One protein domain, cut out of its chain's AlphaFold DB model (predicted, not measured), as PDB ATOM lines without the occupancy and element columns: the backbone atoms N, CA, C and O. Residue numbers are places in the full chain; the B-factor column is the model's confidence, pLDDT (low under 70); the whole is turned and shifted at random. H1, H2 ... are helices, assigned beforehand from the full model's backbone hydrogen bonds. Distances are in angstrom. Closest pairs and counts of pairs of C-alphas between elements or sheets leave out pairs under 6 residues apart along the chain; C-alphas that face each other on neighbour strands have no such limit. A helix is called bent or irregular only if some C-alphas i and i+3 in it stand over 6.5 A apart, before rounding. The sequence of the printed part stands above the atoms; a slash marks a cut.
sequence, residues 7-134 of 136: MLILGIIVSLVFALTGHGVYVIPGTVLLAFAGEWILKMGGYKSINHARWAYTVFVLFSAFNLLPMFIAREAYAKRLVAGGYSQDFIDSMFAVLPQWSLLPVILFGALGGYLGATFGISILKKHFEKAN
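This is residues 7 to 134 of the 136 residues of the protein "Trep_Strep domain-containing protein" of Lachnospiraceae bacterium (UniProt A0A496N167). The long helix H8 crosses the end-to-end helices H3 and H4, and on their other side H2 packs, with H1 packed in turn on H2. A small helical hairpin of H6 and H7 lies at one end of this assembly, joined to H4 through the short H5, while residues 124 to 134 stick out at the other end. The printed part has 128 residues with eight named helices, in the order H1 to H8, and no named strand, and its class is all helix. The whole is loose, with a radius of gyration of the C-alphas of 17.8 A and spans of 57 by 27 by 24 A.

Begin with H8, residues 101 to 132: find C-alpha 101 at (139.608, 173.534, 250.720), from which it runs 47.4 A to C-alpha 132 at (153.503, 128.193, 252.284). It is neither bent nor irregular, but only just: C-alphas 101 and 104 are 6.2 A apart. H3, residues 50 to 61, is 16.5 A long, and H4 has residues 63 to 68. Look next at H2, residues 27 to 44, 25.5 A, and at H1, residues 7 to 20, 19.9 A, which starts with C-alpha 7 at (160.628, 153.142, 260.397). H5 has residues 70 to 73, H6 residues 75 to 84, 14.0 A, and H7 residues 89 to 98, 14.5 A.

Start from H8, whose residues 111 to 120 touch H3 at a steep tilt of 41 degrees, opposite ways; the closest C-alphas are those of Thr 58 and Gly 115, 4.5 A apart. Its residues 104 to 111 touch H4, closest at Ala 65 and Ile 108 with C-alphas 6.3 A apart, at 36 degrees, only just a steep tilt. Go on to H2, the hub, which touches three helices. H2 and H3 form a helical hairpin at a shallow tilt of 11 degrees, with the C-alphas of Gly 38 and Ala 56 closest at 4.1 A. Residues 27 to 34 of H2 touch H4 at a shallow tilt of 22 degrees, closest at the C-alphas of Val 27 and Phe 66, 4.8 A. H1 and H2 are a hairpin too, at 11 degrees, a shallow tilt, with the C-alphas of Ser 15 and Ile 28 closest at 4.8 A; H1 and H8 are apart. H5 is close to H8 but not clearly touching: the closest C-alphas, of Phe 72 and Gln 101, are 5.9 A apart. The hairpin of H6 and H7 only just touches, with 3 pairs of C-alphas within 8 A, the closest being Ala 79 and Ile 92 at 6.5 A. In H1, H2, H3, H4, H6 and H7 every O i to N i+4 pair is within hydrogen-bond range, in H8 26 of 28 are, and H5 is too short for such a pair, with its one O i to N i+3 pair not within range.

Look for the two C-alphas farthest apart at Gln 89 and Asn 134, 58.0 A. Residues 124 to 134, of which 124 to 132 belong to H8, stand free; without them the body spans 51 by 27 by 21 A. The printed part has no cut and no long link; the link from H1 to H2 is short and the others are tight. The mean pLDDT of the printed part is 88.2, and no printed residue is under 70.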
ATOM      1  N   MET A   7     161.582 152.300 261.114       87.81
ATOM      2  CA  MET A   7     160.628 153.142 260.397       87.81
ATOM      3  C   MET A   7     161.198 154.536 260.126       87.81
ATOM      4  O   MET A   7     160.905 155.116 259.085       87.81
ATOM      5  N   LEU A   8     162.079 155.044 260.992       89.25
ATOM      6  CA  LEU A   8     162.801 156.298 260.743       89.25
ATOM      7  C   LEU A   8     163.739 156.214 259.542       89.25
ATOM      8  O   LEU A   8     163.731 157.114 258.705       89.25
ATOM      9  N   ILE A   9     164.508 155.129 259.422       91.12
ATOM     10  CA  ILE A   9     165.378 154.899 258.262       91.12
ATOM     11  C   ILE A   9     164.532 154.841 256.989       91.12
ATOM     12  O   ILE A   9     164.858 155.514 256.012       91.12
ATOM     13  N   LEU A  10     163.413 154.106 257.016       91.31
ATOM     14  CA  LEU A  10     162.473 154.076 255.896       91.31
ATOM     15  C   LEU A  10     161.960 155.482 255.557       91.31
ATOM     16  O   LEU A  10     161.991 155.876 254.397       91.31
ATOM     17  N   GLY A  11     161.539 156.257 256.557       89.81
ATOM     18  CA  GLY A  11     161.070 157.629 256.374       89.81
ATOM     19  C   GLY A  11     162.117 158.547 255.747       89.81
ATOM     20  O   GLY A  11     161.784 159.322 254.853       89.81
ATOM     21  N   ILE A  12     163.384 158.433 256.155       91.19
ATOM     22  CA  ILE A  12     164.498 159.197 255.573       91.19
ATOM     23  C   ILE A  12     164.731 158.784 254.118       91.19
ATOM     24  O   ILE A  12     164.817 159.653 253.255       91.19
ATOM     25  N   ILE A  13     164.788 157.480 253.826       92.50
ATOM     26  CA  ILE A  13     164.966 156.972 252.456       92.50
ATOM     27  C   ILE A  13     163.835 157.473 251.557       92.50
ATOM     28  O   ILE A  13     164.094 158.014 250.485       92.50
ATOM     29  N   VAL A  14     162.586 157.348 252.010       90.56
ATOM     30  CA  VAL A  14     161.418 157.845 251.273       90.56
ATOM     31  C   VAL A  14     161.542 159.353 251.061       90.56
ATOM     32  O   VAL A  14     161.443 159.818 249.933       90.56
ATOM     33  N   SER A  15     161.865 160.121 252.100       89.56
ATOM     34  CA  SER A  15     162.034 161.575 251.989       89.56
ATOM     35  C   SER A  15     163.109 161.973 250.973       89.56
ATOM     36  O   SER A  15     162.900 162.910 250.205       89.56
ATOM     37  N   LEU A  16     164.228 161.244 250.914       91.44
ATOM     38  CA  LEU A  16     165.276 161.452 249.912       91.44
ATOM     39  C   LEU A  16     164.771 161.166 248.493       91.44
ATOM     40  O   LEU A  16     165.014 161.964 247.591       91.44
ATOM     41  N   VAL A  17     164.023 160.079 248.287       91.12
ATOM     42  CA  VAL A  17     163.411 159.770 246.980       91.12
ATOM     43  C   VAL A  17     162.443 160.875 246.553       91.12
ATOM     44  O   VAL A  17     162.473 161.320 245.404       91.12
ATOM     45  N   PHE A  18     161.613 161.368 247.473       88.88
ATOM     46  CA  PHE A  18     160.690 162.471 247.200       88.88
ATOM     47  C   PHE A  18     161.427 163.784 246.887       88.88
ATOM     48  O   PHE A  18     161.014 164.514 245.984       88.88
ATOM     49  N   ALA A  19     162.547 164.055 247.563       87.81
ATOM     50  CA  ALA A  19     163.406 165.198 247.260       87.81
ATOM     51  C   ALA A  19     164.008 165.104 245.846       87.81
ATOM     52  O   ALA A  19     163.946 166.066 245.084       87.81
ATOM     53  N   LEU A  20     164.538 163.934 245.474       89.06
ATOM     54  CA  LEU A  20     165.174 163.698 244.170       89.06
ATOM     55  C   LEU A  20     164.183 163.731 242.998       89.06
ATOM     56  O   LEU A  20     164.540 164.140 241.899       89.06
ATOM     57  N   THR A  21     162.937 163.325 243.226       86.50
ATOM     58  CA  THR A  21     161.868 163.333 242.209       86.50
ATOM     59  C   THR A  21     161.154 164.682 242.091       86.50
ATOM     60  O   THR A  21     160.208 164.810 241.317       86.50
ATOM     61  N   GLY A  22     161.585 165.697 242.846       77.81
ATOM     62  CA  GLY A  22     161.055 167.058 242.749       77.81
ATOM     63  C   GLY A  22     159.677 167.256 243.386       77.81
ATOM     64  O   GLY A  22     158.964 168.193 243.017       77.81
ATOM     65  N   HIS A  23     159.283 166.401 244.334       80.69
ATOM     66  CA  HIS A  23     158.039 166.592 245.079       80.69
ATOM     67  C   HIS A  23     158.142 167.795 246.035       80.69
ATOM     68  O   HIS A  23     159.227 168.237 246.412       80.69
ATOM     69  N   GLY A  24     156.990 168.356 246.419       74.00
ATOM     70  CA  GLY A  24     156.930 169.597 247.196       74.00
ATOM     71  C   GLY A  24     157.687 169.537 248.529       74.00
ATOM     72  O   GLY A  24     157.624 168.539 249.240       74.00
ATOM     73  N   VAL A  25     158.330 170.648 248.910       79.25
ATOM     74  CA  VAL A  25     159.195 170.772 250.108       79.25
ATOM     75  C   VAL A  25     158.507 170.338 251.411       79.25
ATOM     76  O   VAL A  25     159.182 169.908 252.337       79.25
ATOM     77  N   TYR A  26     157.175 170.384 251.480       84.44
ATOM     78  CA  TYR A  26     156.385 169.984 252.650       84.44
ATOM     79  C   TYR A  26     156.323 168.468 252.887       84.44
ATOM     80  O   TYR A  26     156.150 168.038 254.028       84.44
ATOM     81  N   VAL A  27     156.486 167.644 251.843       86.81
ATOM     82  CA  VAL A  27     156.393 166.180 251.977       86.81
ATOM     83  C   VAL A  27     157.591 165.595 252.721       86.81
ATOM     84  O   VAL A  27     157.433 164.628 253.455       86.81
ATOM     85  N   ILE A  28     158.768 166.213 252.609       87.38
ATOM     86  CA  ILE A  28     160.007 165.775 253.265       87.38
ATOM     87  C   ILE A  28     159.871 165.843 254.800       87.38
ATOM     88  O   ILE A  28     159.937 164.793 255.442       87.38
ATOM     89  N   PRO A  29     159.614 167.012 255.428       88.50
ATOM     90  CA  PRO A  29     159.430 167.079 256.874       88.50
ATOM     91  C   PRO A  29     158.184 166.304 257.320       88.50
ATOM     92  O   PRO A  29     158.232 165.645 258.354       88.50
ATOM     93  N   GLY A  30     157.100 166.304 256.533       90.19
ATOM     94  CA  GLY A  30     155.890 165.540 256.850       90.19
ATOM     95  C   GLY A  30     156.135 164.029 256.936       90.19
ATOM     96  O   GLY A  30     155.692 163.379 257.882       90.19
ATOM     97  N   THR A  31     156.903 163.476 255.995       91.75
ATOM     98  CA  THR A  31     157.261 162.050 255.975       91.75
ATOM     99  C   THR A  31     158.136 161.683 257.166       91.75
ATOM    100  O   THR A  31     157.876 160.674 257.816       91.75
ATOM    101  N   VAL A  32     159.139 162.503 257.503       91.31
ATOM    102  CA  VAL A  32     160.004 162.258 258.670       91.31
ATOM    103  C   VAL A  32     159.209 162.322 259.978       91.31
ATOM    104  O   VAL A  32     159.371 161.452 260.833       91.31
ATOM    105  N   LEU A  33     158.311 163.302 260.126       93.00
ATOM    106  CA  LEU A  33     157.456 163.436 261.309       93.00
ATOM    107  C   LEU A  33     156.531 162.227 261.487       93.00
ATOM    108  O   LEU A  33     156.428 161.680 262.585       93.00
ATOM    109  N   LEU A  34     155.887 161.769 260.411       93.25
ATOM    110  CA  LEU A  34     155.008 160.603 260.470       93.25
ATOM    111  C   LEU A  34     155.775 159.288 260.624       93.25
ATOM    112  O   LEU A  34     155.284 158.380 261.290       93.25
ATOM    113  N   ALA A  35     156.988 159.189 260.078       92.50
ATOM    114  CA  ALA A  35     157.884 158.069 260.341       92.50
ATOM    115  C   ALA A  35     158.278 158.003 261.821       92.50
ATOM    116  O   ALA A  35     158.291 156.921 262.403       92.50
ATOM    117  N   PHE A  36     158.539 159.152 262.450       93.12
ATOM    118  CA  PHE A  36     158.804 159.231 263.886       93.12
ATOM    119  C   PHE A  36     157.574 158.838 264.716       93.12
ATOM    120  O   PHE A  36     157.686 158.047 265.653       93.12
ATOM    121  N   ALA A  37     156.387 159.323 264.342       93.50
ATOM    122  CA  ALA A  37     155.137 158.938 264.993       93.50
ATOM    123  C   ALA A  37     154.860 157.428 264.862       93.50
ATOM    124  O   ALA A  37     154.521 156.766 265.842       93.50
ATOM    125  N   GLY A  38     155.057 156.859 263.672       91.94
ATOM    126  CA  GLY A  38     154.898 155.429 263.435       91.94
ATOM    127  C   GLY A  38     155.937 154.576 264.176       91.94
ATOM    128  O   GLY A  38     155.587 153.535 264.729       91.94
ATOM    129  N   GLU A  39     157.186 155.041 264.286       92.31
ATOM    130  CA  GLU A  39     158.226 154.394 265.097       92.31
ATOM    131  C   GLU A  39     157.811 154.309 266.574       92.31
ATOM    132  O   GLU A  39     157.990 153.271 267.216       92.31
ATOM    133  N   TRP A  40     157.186 155.362 267.109       91.94
ATOM    134  CA  TRP A  40     156.653 155.349 268.471       91.94
ATOM    135  C   TRP A  40     155.532 154.317 268.645       91.94
ATOM    136  O   TRP A  40     155.523 153.571 269.626       91.94
ATOM    137  N   ILE A  41     154.622 154.213 267.672       91.81
ATOM    138  CA  ILE A  41     153.547 153.211 267.684       91.81
ATOM    139  C   ILE A  41     154.130 151.790 267.660       91.81
ATOM    140  O   ILE A  41     153.698 150.933 268.433       91.81
ATOM    141  N   LEU A  42     155.146 151.530 266.828       91.06
ATOM    142  CA  LEU A  42     155.841 150.238 266.804       91.06
ATOM    143  C   LEU A  42     156.493 149.915 268.150       91.06
ATOM    144  O   LEU A  42     156.382 148.785 268.633       91.06
ATOM    145  N   LYS A  43     157.122 150.917 268.774       89.81
ATOM    146  CA  LYS A  43     157.751 150.787 270.090       89.81
ATOM    147  C   LYS A  43     156.737 150.421 271.175       89.81
ATOM    148  O   LYS A  43     157.022 149.533 271.975       89.81
ATOM    149  N   MET A  44     155.546 151.029 271.176       88.75
ATOM    150  CA  MET A  44     154.461 150.677 272.111       88.75
ATOM    151  C   MET A  44     154.011 149.216 271.964       88.75
ATOM    152  O   MET A  44     153.695 148.561 272.952       88.75
ATOM    153  N   GLY A  45     154.044 148.681 270.742       84.69
ATOM    154  CA  GLY A  45     153.741 147.279 270.451       84.69
ATOM    155  C   GLY A  45     154.909 146.310 270.633       84.69
ATOM    156  O   GLY A  45     154.802 145.158 270.196       84.69
ATOM    157  N   GLY A  46     156.040 146.774 271.182       86.75
ATOM    158  CA  GLY A  46     157.263 145.989 271.343       86.75
ATOM    159  C   GLY A  46     157.792 145.401 270.033       86.75
ATOM    160  O   GLY A  46     158.392 144.332 270.062       86.75
ATOM    161  N   TYR A  47     157.507 146.036 268.888       84.81
ATOM    162  CA  TYR A  47     157.850 145.581 267.528       84.81
ATOM    163  C   TYR A  47     157.252 144.232 267.084       84.81
ATOM    164  O   TYR A  47     157.455 143.823 265.943       84.81
ATOM    165  N   LYS A  48     156.473 143.556 267.936       83.25
ATOM    166  CA  LYS A  48     155.893 142.228 267.658       83.25
ATOM    167  C   LYS A  48     154.387 142.266 267.418       83.25
ATOM    168  O   LYS A  48     153.822 141.352 266.822       83.25
ATOM    169  N   SER A  49     153.713 143.319 267.876       87.50
ATOM    170  CA  SER A  49     152.264 143.433 267.738       87.50
ATOM    171  C   SER A  49     151.854 143.805 266.310       87.50
ATOM    172  O   SER A  49     152.097 144.920 265.848       87.50
ATOM    173  N   ILE A  50     151.135 142.897 265.644       87.62
ATOM    174  CA  ILE A  50     150.554 143.114 264.308       87.62
ATOM    175  C   ILE A  50     149.638 144.347 264.285       87.62
ATOM    176  O   ILE A  50     149.637 145.099 263.311       87.62
ATOM    177  N   ASN A  51     148.876 144.584 265.358       90.19
ATOM    178  CA  ASN A  51     147.981 145.739 265.450       90.19
ATOM    179  C   ASN A  51     148.759 147.058 265.481       90.19
ATOM    180  O   ASN A  51     148.391 147.997 264.781       90.19
ATOM    181  N   HIS A  52     149.859 147.119 266.233       90.75
ATOM    182  CA  HIS A  52     150.714 148.306 266.263       90.75
ATOM    183  C   HIS A  52     151.440 148.506 264.930       90.75
ATOM    184  O   HIS A  52     151.520 149.632 264.454       90.75
ATOM    185  N   ALA A  53     151.884 147.431 264.270       90.31
ATOM    186  CA  ALA A  53     152.445 147.509 262.919       90.31
ATOM    187  C   ALA A  53     151.443 148.079 261.902       90.31
ATOM    188  O   ALA A  53     151.795 148.939 261.096       90.31
ATOM    189  N   ARG A  54     150.178 147.647 261.978       92.75
ATOM    190  CA  ARG A  54     149.097 148.166 261.133       92.75
ATOM    191  C   ARG A  54     148.880 149.661 261.356       92.75
ATOM    192  O   ARG A  54     148.892 150.414 260.390       92.75
ATOM    193  N   TRP A  55     148.741 150.090 262.609       92.88
ATOM    194  CA  TRP A  55     148.550 151.503 262.945       92.88
ATOM    195  C   TRP A  55     149.756 152.370 262.588       92.88
ATOM    196  O   TRP A  55     149.575 153.467 262.063       92.88
ATOM    197  N   ALA A  56     150.975 151.875 262.801       92.69
ATOM    198  CA  ALA A  56     152.192 152.571 262.409       92.69
ATOM    199  C   ALA A  56     152.235 152.812 260.893       92.69
ATOM    200  O   ALA A  56     152.546 153.918 260.457       92.69
ATOM    201  N   TYR A  57     151.849 151.814 260.088       92.12
ATOM    202  CA  TYR A  57     151.726 151.983 258.640       92.12
ATOM    203  C   TYR A  57     150.608 152.957 258.255       92.12
ATOM    204  O   TYR A  57     150.824 153.822 257.411       92.12
ATOM    205  N   THR A  58     149.431 152.855 258.883       93.88
ATOM    206  CA  THR A  58     148.315 153.782 258.641       93.88
ATOM    207  C   THR A  58     148.731 155.229 258.875       93.88
ATOM    208  O   THR A  58     148.449 156.074 258.033       93.88
ATOM    209  N   VAL A  59     149.435 155.512 259.975       93.12
ATOM    210  CA  VAL A  59     149.961 156.851 260.278       93.12
ATOM    211  C   VAL A  59     151.030 157.261 259.275       93.12
ATOM    212  O   VAL A  59     150.990 158.384 258.785       93.12
ATOM    213  N   PHE A  60     151.950 156.357 258.931       92.12
ATOM    214  CA  PHE A  60     152.999 156.650 257.962       92.12
ATOM    215  C   PHE A  60     152.409 157.074 256.614       92.12
ATOM    216  O   PHE A  60     152.769 158.134 256.118       92.12
ATOM    217  N   VAL A  61     151.444 156.330 256.059       90.75
ATOM    218  CA  VAL A  61     150.871 156.585 254.720       90.75
ATOM    219  C   VAL A  61     150.235 157.974 254.570       90.75
ATOM    220  O   VAL A  61     150.140 158.492 253.453       90.75
ATOM    221  N   LEU A  62     149.854 158.617 255.680       91.94
ATOM    222  CA  LEU A  62     149.333 159.986 255.683       91.94
ATOM    223  C   LEU A  62     150.361 161.023 255.220       91.94
ATOM    224  O   LEU A  62     149.983 162.164 254.953       91.94
ATOM    225  N   PHE A  63     151.633 160.645 255.036       89.56
ATOM    226  CA  PHE A  63     152.639 161.518 254.429       89.56
ATOM    227  C   PHE A  63     152.196 161.994 253.038       89.56
ATOM    228  O   PHE A  63     152.509 163.112 252.633       89.56
ATOM    229  N   SER A  64     151.406 161.181 252.329       85.44
ATOM    230  CA  SER A  64     150.819 161.519 251.029       85.44
ATOM    231  C   SER A  64     149.972 162.799 251.066       85.44
ATOM    232  O   SER A  64     150.005 163.582 250.119       85.44
ATOM    233  N   ALA A  65     149.302 163.096 252.184       87.25
ATOM    234  CA  ALA A  65     148.557 164.343 252.350       87.25
ATOM    235  C   ALA A  65     149.478 165.576 252.360       87.25
ATOM    236  O   ALA A  65     149.108 166.629 251.842       87.25
ATOM    237  N   PHE A  66     150.711 165.447 252.869       86.94
ATOM    238  CA  PHE A  66     151.697 166.530 252.823       86.94
ATOM    239  C   PHE A  66     152.179 166.829 251.405       86.94
ATOM    240  O   PHE A  66     152.587 167.955 251.121       86.94
ATOM    241  N   ASN A  67     152.112 165.852 250.500       85.12
ATOM    242  CA  ASN A  67     152.382 166.108 249.094       85.12
ATOM    243  C   ASN A  67     151.279 166.948 248.435       85.12
ATOM    244  O   ASN A  67     151.578 167.789 247.592       85.12
ATOM    245  N   LEU A  68     150.030 166.765 248.866       84.62
ATOM    246  CA  LEU A  68     148.880 167.507 248.357       84.62
ATOM    247  C   LEU A  68     148.729 168.895 248.995       84.62
ATOM    248  O   LEU A  68     148.114 169.770 248.392       84.62
ATOM    249  N   LEU A  69     149.321 169.135 250.172       85.44
ATOM    250  CA  LEU A  69     149.233 170.406 250.907       85.44
ATOM    251  C   LEU A  69     149.416 171.670 250.046       85.44
ATOM    252  O   LEU A  69     148.560 172.549 250.153       85.44
ATOM    253  N   PRO A  70     150.449 171.803 249.182       83.31
ATOM    254  CA  PRO A  70     150.646 172.995 248.348       83.31
ATOM    255  C   PRO A  70     149.425 173.371 247.505       83.31
ATOM    256  O   PRO A  70     149.171 174.552 247.280       83.31
ATOM    257  N   MET A  71     148.645 172.375 247.089       83.44
ATOM    258  CA  MET A  71     147.429 172.544 246.297       83.44
ATOM    259  C   MET A  71     146.253 173.111 247.108       83.44
ATOM    260  O   MET A  71     145.275 173.577 246.533       83.44
ATOM    261  N   PHE A  72     146.340 173.095 248.437       83.00
ATOM    262  CA  PHE A  72     145.333 173.646 249.341       83.00
ATOM    263  C   PHE A  72     145.798 174.966 249.965       83.00
ATOM    264  O   PHE A  72     145.057 175.946 249.971       83.00
ATOM    265  N   ILE A  73     147.033 175.038 250.468       82.81
ATOM    266  CA  ILE A  73     147.522 176.233 251.183       82.81
ATOM    267  C   ILE A  73     148.097 177.309 250.258       82.81
ATOM    268  O   ILE A  73     148.062 178.487 250.595       82.81
ATOM    269  N   ALA A  74     148.624 176.919 249.096       84.31
ATOM    270  CA  ALA A  74     149.335 177.803 248.177       84.31
ATOM    271  C   ALA A  74     148.737 177.727 246.765       84.31
ATOM    272  O   ALA A  74     149.469 177.705 245.775       84.31
ATOM    273  N   ARG A  75     147.397 177.684 246.670       84.06
ATOM    274  CA  ARG A  75     146.658 177.485 245.411       84.06
ATOM    275  C   ARG A  75     147.098 178.393 244.283       84.06
ATOM    276  O   ARG A  75     147.360 177.905 243.195       84.06
ATOM    277  N   GLU A  76     147.210 179.690 244.539       83.31
ATOM    278  CA  GLU A  76     147.585 180.656 243.505       83.31
ATOM    279  C   GLU A  76     149.012 180.432 242.996       83.31
ATOM    280  O   GLU A  76     149.268 180.471 241.794       83.31
ATOM    281  N   ALA A  77     149.955 180.153 243.900       85.06
ATOM    282  CA  ALA A  77     151.333 179.847 243.530       85.06
ATOM    283  C   ALA A  77     151.427 178.511 242.773       85.06
ATOM    284  O   ALA A  77     152.187 178.393 241.811       85.06
ATOM    285  N   TYR A  78     150.623 177.523 243.174       85.44
ATOM    286  CA  TYR A  78     150.513 176.236 242.495       85.44
ATOM    287  C   TYR A  78     149.908 176.391 241.092       85.44
ATOM    288  O   TYR A  78     150.467 175.873 240.130       85.44
ATOM    289  N   ALA A  79     148.843 177.187 240.953       86.38
ATOM    290  CA  ALA A  79     148.224 177.541 239.677       86.38
ATOM    291  C   ALA A  79     149.239 178.193 238.732       86.38
ATOM    292  O   ALA A  79     149.432 177.728 237.615       86.38
ATOM    293  N   LYS A  80     149.971 179.210 239.210       87.62
ATOM    294  CA  LYS A  80     151.027 179.880 238.432       87.62
ATOM    295  C   LYS A  80     152.115 178.909 237.980       87.62
ATOM    296  O   LYS A  80     152.589 179.007 236.852       87.62
ATOM    297  N   ARG A  81     152.501 177.954 238.834       86.81
ATOM    298  CA  ARG A  81     153.479 176.915 238.486       86.81
ATOM    299  C   ARG A  81     152.947 175.956 237.416       86.81
ATOM    300  O   ARG A  81     153.717 175.572 236.543       86.81
ATOM    301  N   LEU A  82     151.663 175.598 237.455       86.69
ATOM    302  CA  LEU A  82     151.024 174.783 236.416       86.69
ATOM    303  C   LEU A  82     150.925 175.539 235.087       86.69
ATOM    304  O   LEU A  82     151.302 174.993 234.055       86.69
ATOM    305  N   VAL A  83     150.522 176.811 235.101       90.19
ATOM    306  CA  VAL A  83     150.516 177.648 233.889       90.19
ATOM    307  C   VAL A  83     151.923 177.734 233.288       90.19
ATOM    308  O   VAL A  83     152.100 177.502 232.095       90.19
ATOM    309  N   ALA A  84     152.948 177.976 234.112       89.62
ATOM    310  CA  ALA A  84     154.345 177.988 233.666       89.62
ATOM    311  C   ALA A  84     154.826 176.624 233.130       89.62
ATOM    312  O   ALA A  84     155.743 176.573 232.314       89.62
ATOM    313  N   GLY A  85     154.208 175.528 233.575       87.12
ATOM    314  CA  GLY A  85     154.436 174.173 233.074       87.12
ATOM    315  C   GLY A  85     153.669 173.830 231.791       87.12
ATOM    316  O   GLY A  85     153.792 172.706 231.315       87.12
ATOM    317  N   GLY A  86     152.890 174.767 231.235       89.94
ATOM    318  CA  GLY A  86     152.149 174.588 229.982       89.94
ATOM    319  C   GLY A  86     150.726 174.041 230.136       89.94
ATOM    320  O   GLY A  86     150.116 173.665 229.137       89.94
ATOM    321  N   TYR A  87     150.182 173.985 231.354       91.19
ATOM    322  CA  TYR A  87     148.788 173.586 231.571       91.19
ATOM    323  C   TYR A  87     147.819 174.723 231.211       91.19
ATOM    324  O   TYR A  87     148.091 175.892 231.494       91.19
ATOM    325  N   SER A  88     146.673 174.382 230.612       90.38
ATOM    326  CA  SER A  88     145.622 175.355 230.294       90.38
ATOM    327  C   SER A  88     144.903 175.845 231.552       90.38
ATOM    328  O   SER A  88     144.781 175.119 232.541       90.38
ATOM    329  N   GLN A  89     144.383 177.071 231.495       88.81
ATOM    330  CA  GLN A  89     143.613 177.647 232.597       88.81
ATOM    331  C   GLN A  89     142.371 176.791 232.916       88.81
ATOM    332  O   GLN A  89     142.153 176.454 234.075       88.81
ATOM    333  N   ASP A  90     141.654 176.315 231.892       91.31
ATOM    334  CA  ASP A  90     140.471 175.452 232.048       91.31
ATOM    335  C   ASP A  90     140.762 174.150 232.812       91.31
ATOM    336  O   ASP A  90     139.937 173.678 233.602       91.31
ATOM    337  N   PHE A  91     141.945 173.557 232.601       89.50
ATOM    338  CA  PHE A  91     142.377 172.368 233.338       89.50
ATOM    339  C   PHE A  91     142.589 172.691 234.819       89.50
ATOM    340  O   PHE A  91     142.128 171.955 235.693       89.50
ATOM    341  N   ILE A  92     143.270 173.802 235.101       88.25
ATOM    342  CA  ILE A  92     143.583 174.246 236.462       88.25
ATOM    343  C   ILE A  92     142.295 174.587 237.222       88.25
ATOM    344  O   ILE A  92     142.133 174.173 238.372       88.25
ATOM    345  N   ASP A  93     141.358 175.271 236.570       89.69
ATOM    346  CA  ASP A  93     140.079 175.664 237.158       89.69
ATOM    347  C   ASP A  93     139.208 174.435 237.451       89.69
ATOM    348  O   ASP A  93     138.672 174.299 238.554       89.69
ATOM    349  N   SER A  94     139.150 173.475 236.520       90.31
ATOM    350  CA  SER A  94     138.456 172.196 236.732       90.31
ATOM    351  C   SER A  94     139.079 171.387 237.875       90.31
ATOM    352  O   SER A  94     138.362 170.816 238.697       90.31
ATOM    353  N   MET A  95     140.413 171.368 237.971       88.62
ATOM    354  CA  MET A  95     141.141 170.685 239.044       88.62
ATOM    355  C   MET A  95     140.832 171.303 240.413       88.62
ATOM    356  O   MET A  95     140.566 170.581 241.374       88.62
ATOM    357  N   PHE A  96     140.831 172.633 240.526       87.88
ATOM    358  CA  PHE A  96     140.509 173.296 241.792       87.88
ATOM    359  C   PHE A  96     139.022 173.242 242.144       87.88
ATOM    360  O   PHE A  96     138.698 173.234 243.334       87.88
ATOM    361  N   ALA A  97     138.129 173.135 241.158       88.12
ATOM    362  CA  ALA A  97     136.706 172.916 241.399       88.12
ATOM    363  C   ALA A  97     136.442 171.577 242.108       88.12
ATOM    364  O   ALA A  97     135.613 171.515 243.018       88.12
ATOM    365  N   VAL A  98     137.180 170.518 241.748       85.88
ATOM    366  CA  VAL A  98     137.069 169.195 242.397       85.88
ATOM    367  C   VAL A  98     137.920 169.059 243.662       85.88
ATOM    368  O   VAL A  98     137.696 168.151 244.462       85.88
ATOM    369  N   LEU A  99     138.859 169.982 243.896       85.56
ATOM    370  CA  LEU A  99     139.711 170.014 245.087       85.56
ATOM    371  C   LEU A  99     139.483 171.278 245.927       85.56
ATOM    372  O   LEU A  99     140.432 172.034 246.122       85.56
ATOM    373  N   PRO A 100     138.264 171.520 246.453       84.19
ATOM    374  CA  PRO A 100     137.960 172.645 247.342       84.19
ATOM    375  C   PRO A 100     138.625 172.481 248.719       84.19
ATOM    376  O   PRO A 100     139.041 171.397 249.094       84.19
ATOM    377  N   GLN A 101     138.748 173.555 249.514       80.56
ATOM    378  CA  GLN A 101     139.608 173.534 250.720       80.56
ATOM    379  C   GLN A 101     139.161 172.501 251.762       80.56
ATOM    380  O   GLN A 101     139.977 171.898 252.453       80.56
ATOM    381  N   TRP A 102     137.852 172.265 251.832       84.25
ATOM    382  CA  TRP A 102     137.255 171.276 252.717       84.25
ATOM    383  C   TRP A 102     137.573 169.831 252.308       84.25
ATOM    384  O   TRP A 102     137.459 168.949 253.155       84.25
ATOM    385  N   SER A 103     137.990 169.569 251.057       86.50
ATOM    386  CA  SER A 103     138.258 168.210 250.566       86.50
ATOM    387  C   SER A 103     139.549 167.606 251.126       86.50
ATOM    388  O   SER A 103     139.718 166.388 251.089       86.50
ATOM    389  N   LEU A 104     140.415 168.414 251.747       86.31
ATOM    390  CA  LEU A 104     141.599 167.918 252.448       86.31
ATOM    391  C   LEU A 104     141.230 166.929 253.567       86.31
ATOM    392  O   LEU A 104     141.884 165.900 253.723       86.31
ATOM    393  N   LEU A 105     140.158 167.208 254.319       87.62
ATOM    394  CA  LEU A 105     139.704 166.342 255.407       87.62
ATOM    395  C   LEU A 105     139.274 164.945 254.912       87.62
ATOM    396  O   LEU A 105     139.838 163.962 255.396       87.62
ATOM    397  N   PRO A 106     138.343 164.802 253.946       90.00
ATOM    398  CA  PRO A 106     137.994 163.494 253.411       90.00
ATOM    399  C   PRO A 106     139.179 162.808 252.727       90.00
ATOM    400  O   PRO A 106     139.311 161.601 252.881       90.00
ATOM    401  N   VAL A 107     140.086 163.528 252.056       89.50
ATOM    402  CA  VAL A 107     141.306 162.924 251.479       89.50
ATOM    403  C   VAL A 107     142.168 162.263 252.557       89.50
ATOM    404  O   VAL A 107     142.594 161.122 252.382       89.50
ATOM    405  N   ILE A 108     142.385 162.932 253.692       90.69
ATOM    406  CA  ILE A 108     143.129 162.360 254.823       90.69
ATOM    407  C   ILE A 108     142.386 161.152 255.405       90.69
ATOM    408  O   ILE A 108     143.009 160.125 255.671       90.69
ATOM    409  N   LEU A 109     141.061 161.238 255.569       92.00
ATOM    410  CA  LEU A 109     140.250 160.138 256.097       92.00
ATOM    411  C   LEU A 109     140.288 158.909 255.179       92.00
ATOM    412  O   LEU A 109     140.565 157.805 255.646       92.00
ATOM    413  N   PHE A 110     140.071 159.084 253.876       91.81
ATOM    414  CA  PHE A 110     140.167 157.997 252.904       91.81
ATOM    415  C   PHE A 110     141.593 157.458 252.786       91.81
ATOM    416  O   PHE A 110     141.767 156.248 252.663       91.81
ATOM    417  N   GLY A 111     142.612 158.315 252.902       91.94
ATOM    418  CA  GLY A 111     144.010 157.901 252.983       91.94
ATOM    419  C   GLY A 111     144.287 157.020 254.203       91.94
ATOM    420  O   GLY A 111     144.906 155.966 254.071       91.94
ATOM    421  N   ALA A 112     143.760 157.386 255.376       93.00
ATOM    422  CA  ALA A 112     143.865 156.579 256.592       93.00
ATOM    423  C   ALA A 112     143.161 155.222 256.432       93.00
ATOM    424  O   ALA A 112     143.735 154.180 256.755       93.00
ATOM    425  N   LEU A 113     141.937 155.220 255.890       94.31
ATOM    426  CA  LEU A 113     141.183 153.993 255.620       94.31
ATOM    427  C   LEU A 113     141.925 153.095 254.624       94.31
ATOM    428  O   LEU A 113     142.094 151.902 254.878       94.31
ATOM    429  N   GLY A 114     142.432 153.670 253.532       92.75
ATOM    430  CA  GLY A 114     143.239 152.971 252.536       92.75
ATOM    431  C   GLY A 114     144.519 152.393 253.134       92.75
ATOM    432  O   GLY A 114     144.835 151.232 252.892       92.75
ATOM    433  N   GLY A 115     145.212 153.149 253.991       92.31
ATOM    434  CA  GLY A 115     146.391 152.678 254.717       92.31
ATOM    435  C   GLY A 115     146.081 151.507 255.646       92.31
ATOM    436  O   GLY A 115     146.797 150.508 255.651       92.31
ATOM    437  N   TYR A 116     144.988 151.591 256.405       93.50
ATOM    438  CA  TYR A 116     144.567 150.526 257.317       93.50
ATOM    439  C   TYR A 116     144.164 149.241 256.581       93.50
ATOM    440  O   TYR A 116     144.600 148.142 256.949       93.50
ATOM    441  N   LEU A 117     143.356 149.363 255.525       93.75
ATOM    442  CA  LEU A 117     142.938 148.231 254.698       93.75
ATOM    443  C   LEU A 117     144.126 147.632 253.939       93.75
ATOM    444  O   LEU A 117     144.307 146.415 253.956       93.75
ATOM    445  N   GLY A 118     144.979 148.476 253.356       91.38
ATOM    446  CA  GLY A 118     146.192 148.069 252.650       91.38
ATOM    447  C   GLY A 118     147.165 147.312 253.551       91.38
ATOM    448  O   GLY A 118     147.611 146.224 253.192       91.38
ATOM    449  N   ALA A 119     147.420 147.810 254.767       92.31
ATOM    450  CA  ALA A 119     148.222 147.089 255.754       92.31
ATOM    451  C   ALA A 119     147.592 145.745 256.134       92.31
ATOM    452  O   ALA A 119     148.290 144.735 256.214       92.31
ATOM    453  N   THR A 120     146.275 145.709 256.350       91.62
ATOM    454  CA  THR A 120     145.562 144.469 256.694       91.62
ATOM    455  C   THR A 120     145.699 143.421 255.592       91.62
ATOM    456  O   THR A 120     146.026 142.266 255.873       91.62
ATOM    457  N   PHE A 121     145.518 143.832 254.339       92.50
ATOM    458  CA  PHE A 121     145.676 142.967 253.179       92.50
ATOM    459  C   PHE A 121     147.126 142.488 253.014       92.50
ATOM    460  O   PHE A 121     147.361 141.288 252.857       92.50
ATOM    461  N   GLY A 122     148.104 143.388 253.154       89.31
ATOM    462  CA  GLY A 122     149.530 143.050 253.106       89.31
ATOM    463  C   GLY A 122     149.933 142.025 254.171       89.31
ATOM    464  O   GLY A 122     150.588 141.033 253.858       89.31
ATOM    465  N   ILE A 123     149.463 142.198 255.411       89.69
ATOM    466  CA  ILE A 123     149.671 141.228 256.499       89.69
ATOM    467  C   ILE A 123     149.070 139.861 256.136       89.69
ATOM    468  O   ILE A 123     149.703 138.833 256.377       89.69
ATOM    469  N   SER A 124     147.866 139.828 255.555       88.75
ATOM    470  CA  SER A 124     147.213 138.574 255.160       88.75
ATOM    471  C   SER A 124     147.985 137.831 254.068       88.75
ATOM    472  O   SER A 124     148.096 136.606 254.127       88.75
ATOM    473  N   ILE A 125     148.521 138.551 253.079       89.75
ATOM    474  CA  ILE A 125     149.345 137.955 252.020       89.75
ATOM    475  C   ILE A 125     150.642 137.402 252.602       89.75
ATOM    476  O   ILE A 125     151.006 136.270 252.287       89.75
ATOM    477  N   LEU A 126     151.310 138.173 253.466       86.94
ATOM    478  CA  LEU A 126     152.552 137.752 254.110       86.94
ATOM    479  C   LEU A 126     152.344 136.464 254.903       86.94
ATOM    480  O   LEU A 126     153.085 135.512 254.683       86.94
ATOM    481  N   LYS A 127     151.299 136.382 255.737       85.25
ATOM    482  CA  LYS A 127     150.960 135.147 256.468       85.25
ATOM    483  C   LYS A 127     150.815 133.949 255.532       85.25
ATOM    484  O   LYS A 127     151.486 132.943 255.720       85.25
ATOM    485  N   LYS A 128     150.039 134.106 254.455       85.06
ATOM    486  CA  LYS A 128     149.835 133.052 253.452       85.06
ATOM    487  C   LYS A 128     151.133 132.644 252.740       85.06
ATOM    488  O   LYS A 128     151.261 131.492 252.339       85.06
ATOM    489  N   HIS A 129     152.070 133.569 252.525       83.62
ATOM    490  CA  HIS A 129     153.384 133.262 251.947       83.62
ATOM    491  C   HIS A 129     154.318 132.563 252.943       83.62
ATOM    492  O   HIS A 129     154.970 131.597 252.561       83.62
ATOM    493  N   PHE A 130     154.358 132.998 254.205       81.56
ATOM    494  CA  PHE A 130     155.201 132.385 255.238       81.56
ATOM    495  C   PHE A 130     154.742 130.970 255.609       81.56
ATOM    496  O   PHE A 130     155.581 130.078 255.714       81.56
ATOM    497  N   GLU A 131     153.429 130.739 255.703       79.88
ATOM    498  CA  GLU A 131     152.847 129.401 255.889       79.88
ATOM    499  C   GLU A 131     153.200 128.472 254.720       79.88
ATOM    500  O   GLU A 131     153.635 127.343 254.923       79.88
ATOM    501  N   LYS A 132     153.099 128.961 253.476       76.38
ATOM    502  CA  LYS A 132     153.503 128.193 252.284       76.38
ATOM    503  C   LYS A 132     154.997 127.878 252.230       76.38
ATOM    504  O   LYS A 132     155.380 126.923 251.565       76.38
ATOM    505  N   ALA A 133     155.827 128.688 252.880       78.81
ATOM    506  CA  ALA A 133     157.273 128.519 252.909       78.81
ATOM    507  C   ALA A 133     157.770 127.676 254.102       78.81
ATOM    508  O   ALA A 133     158.981 127.567 254.269       78.81
ATOM    509  N   ASN A 134     156.880 127.095 254.926       70.06
ATOM    510  CA  ASN A 134     157.232 126.398 256.179       70.06
ATOM    511  C   ASN A 134     158.086 127.253 257.140       70.06
ATOM    512  O   ASN A 134     158.908 126.737 257.894       70.06
TER     513      ASN A 134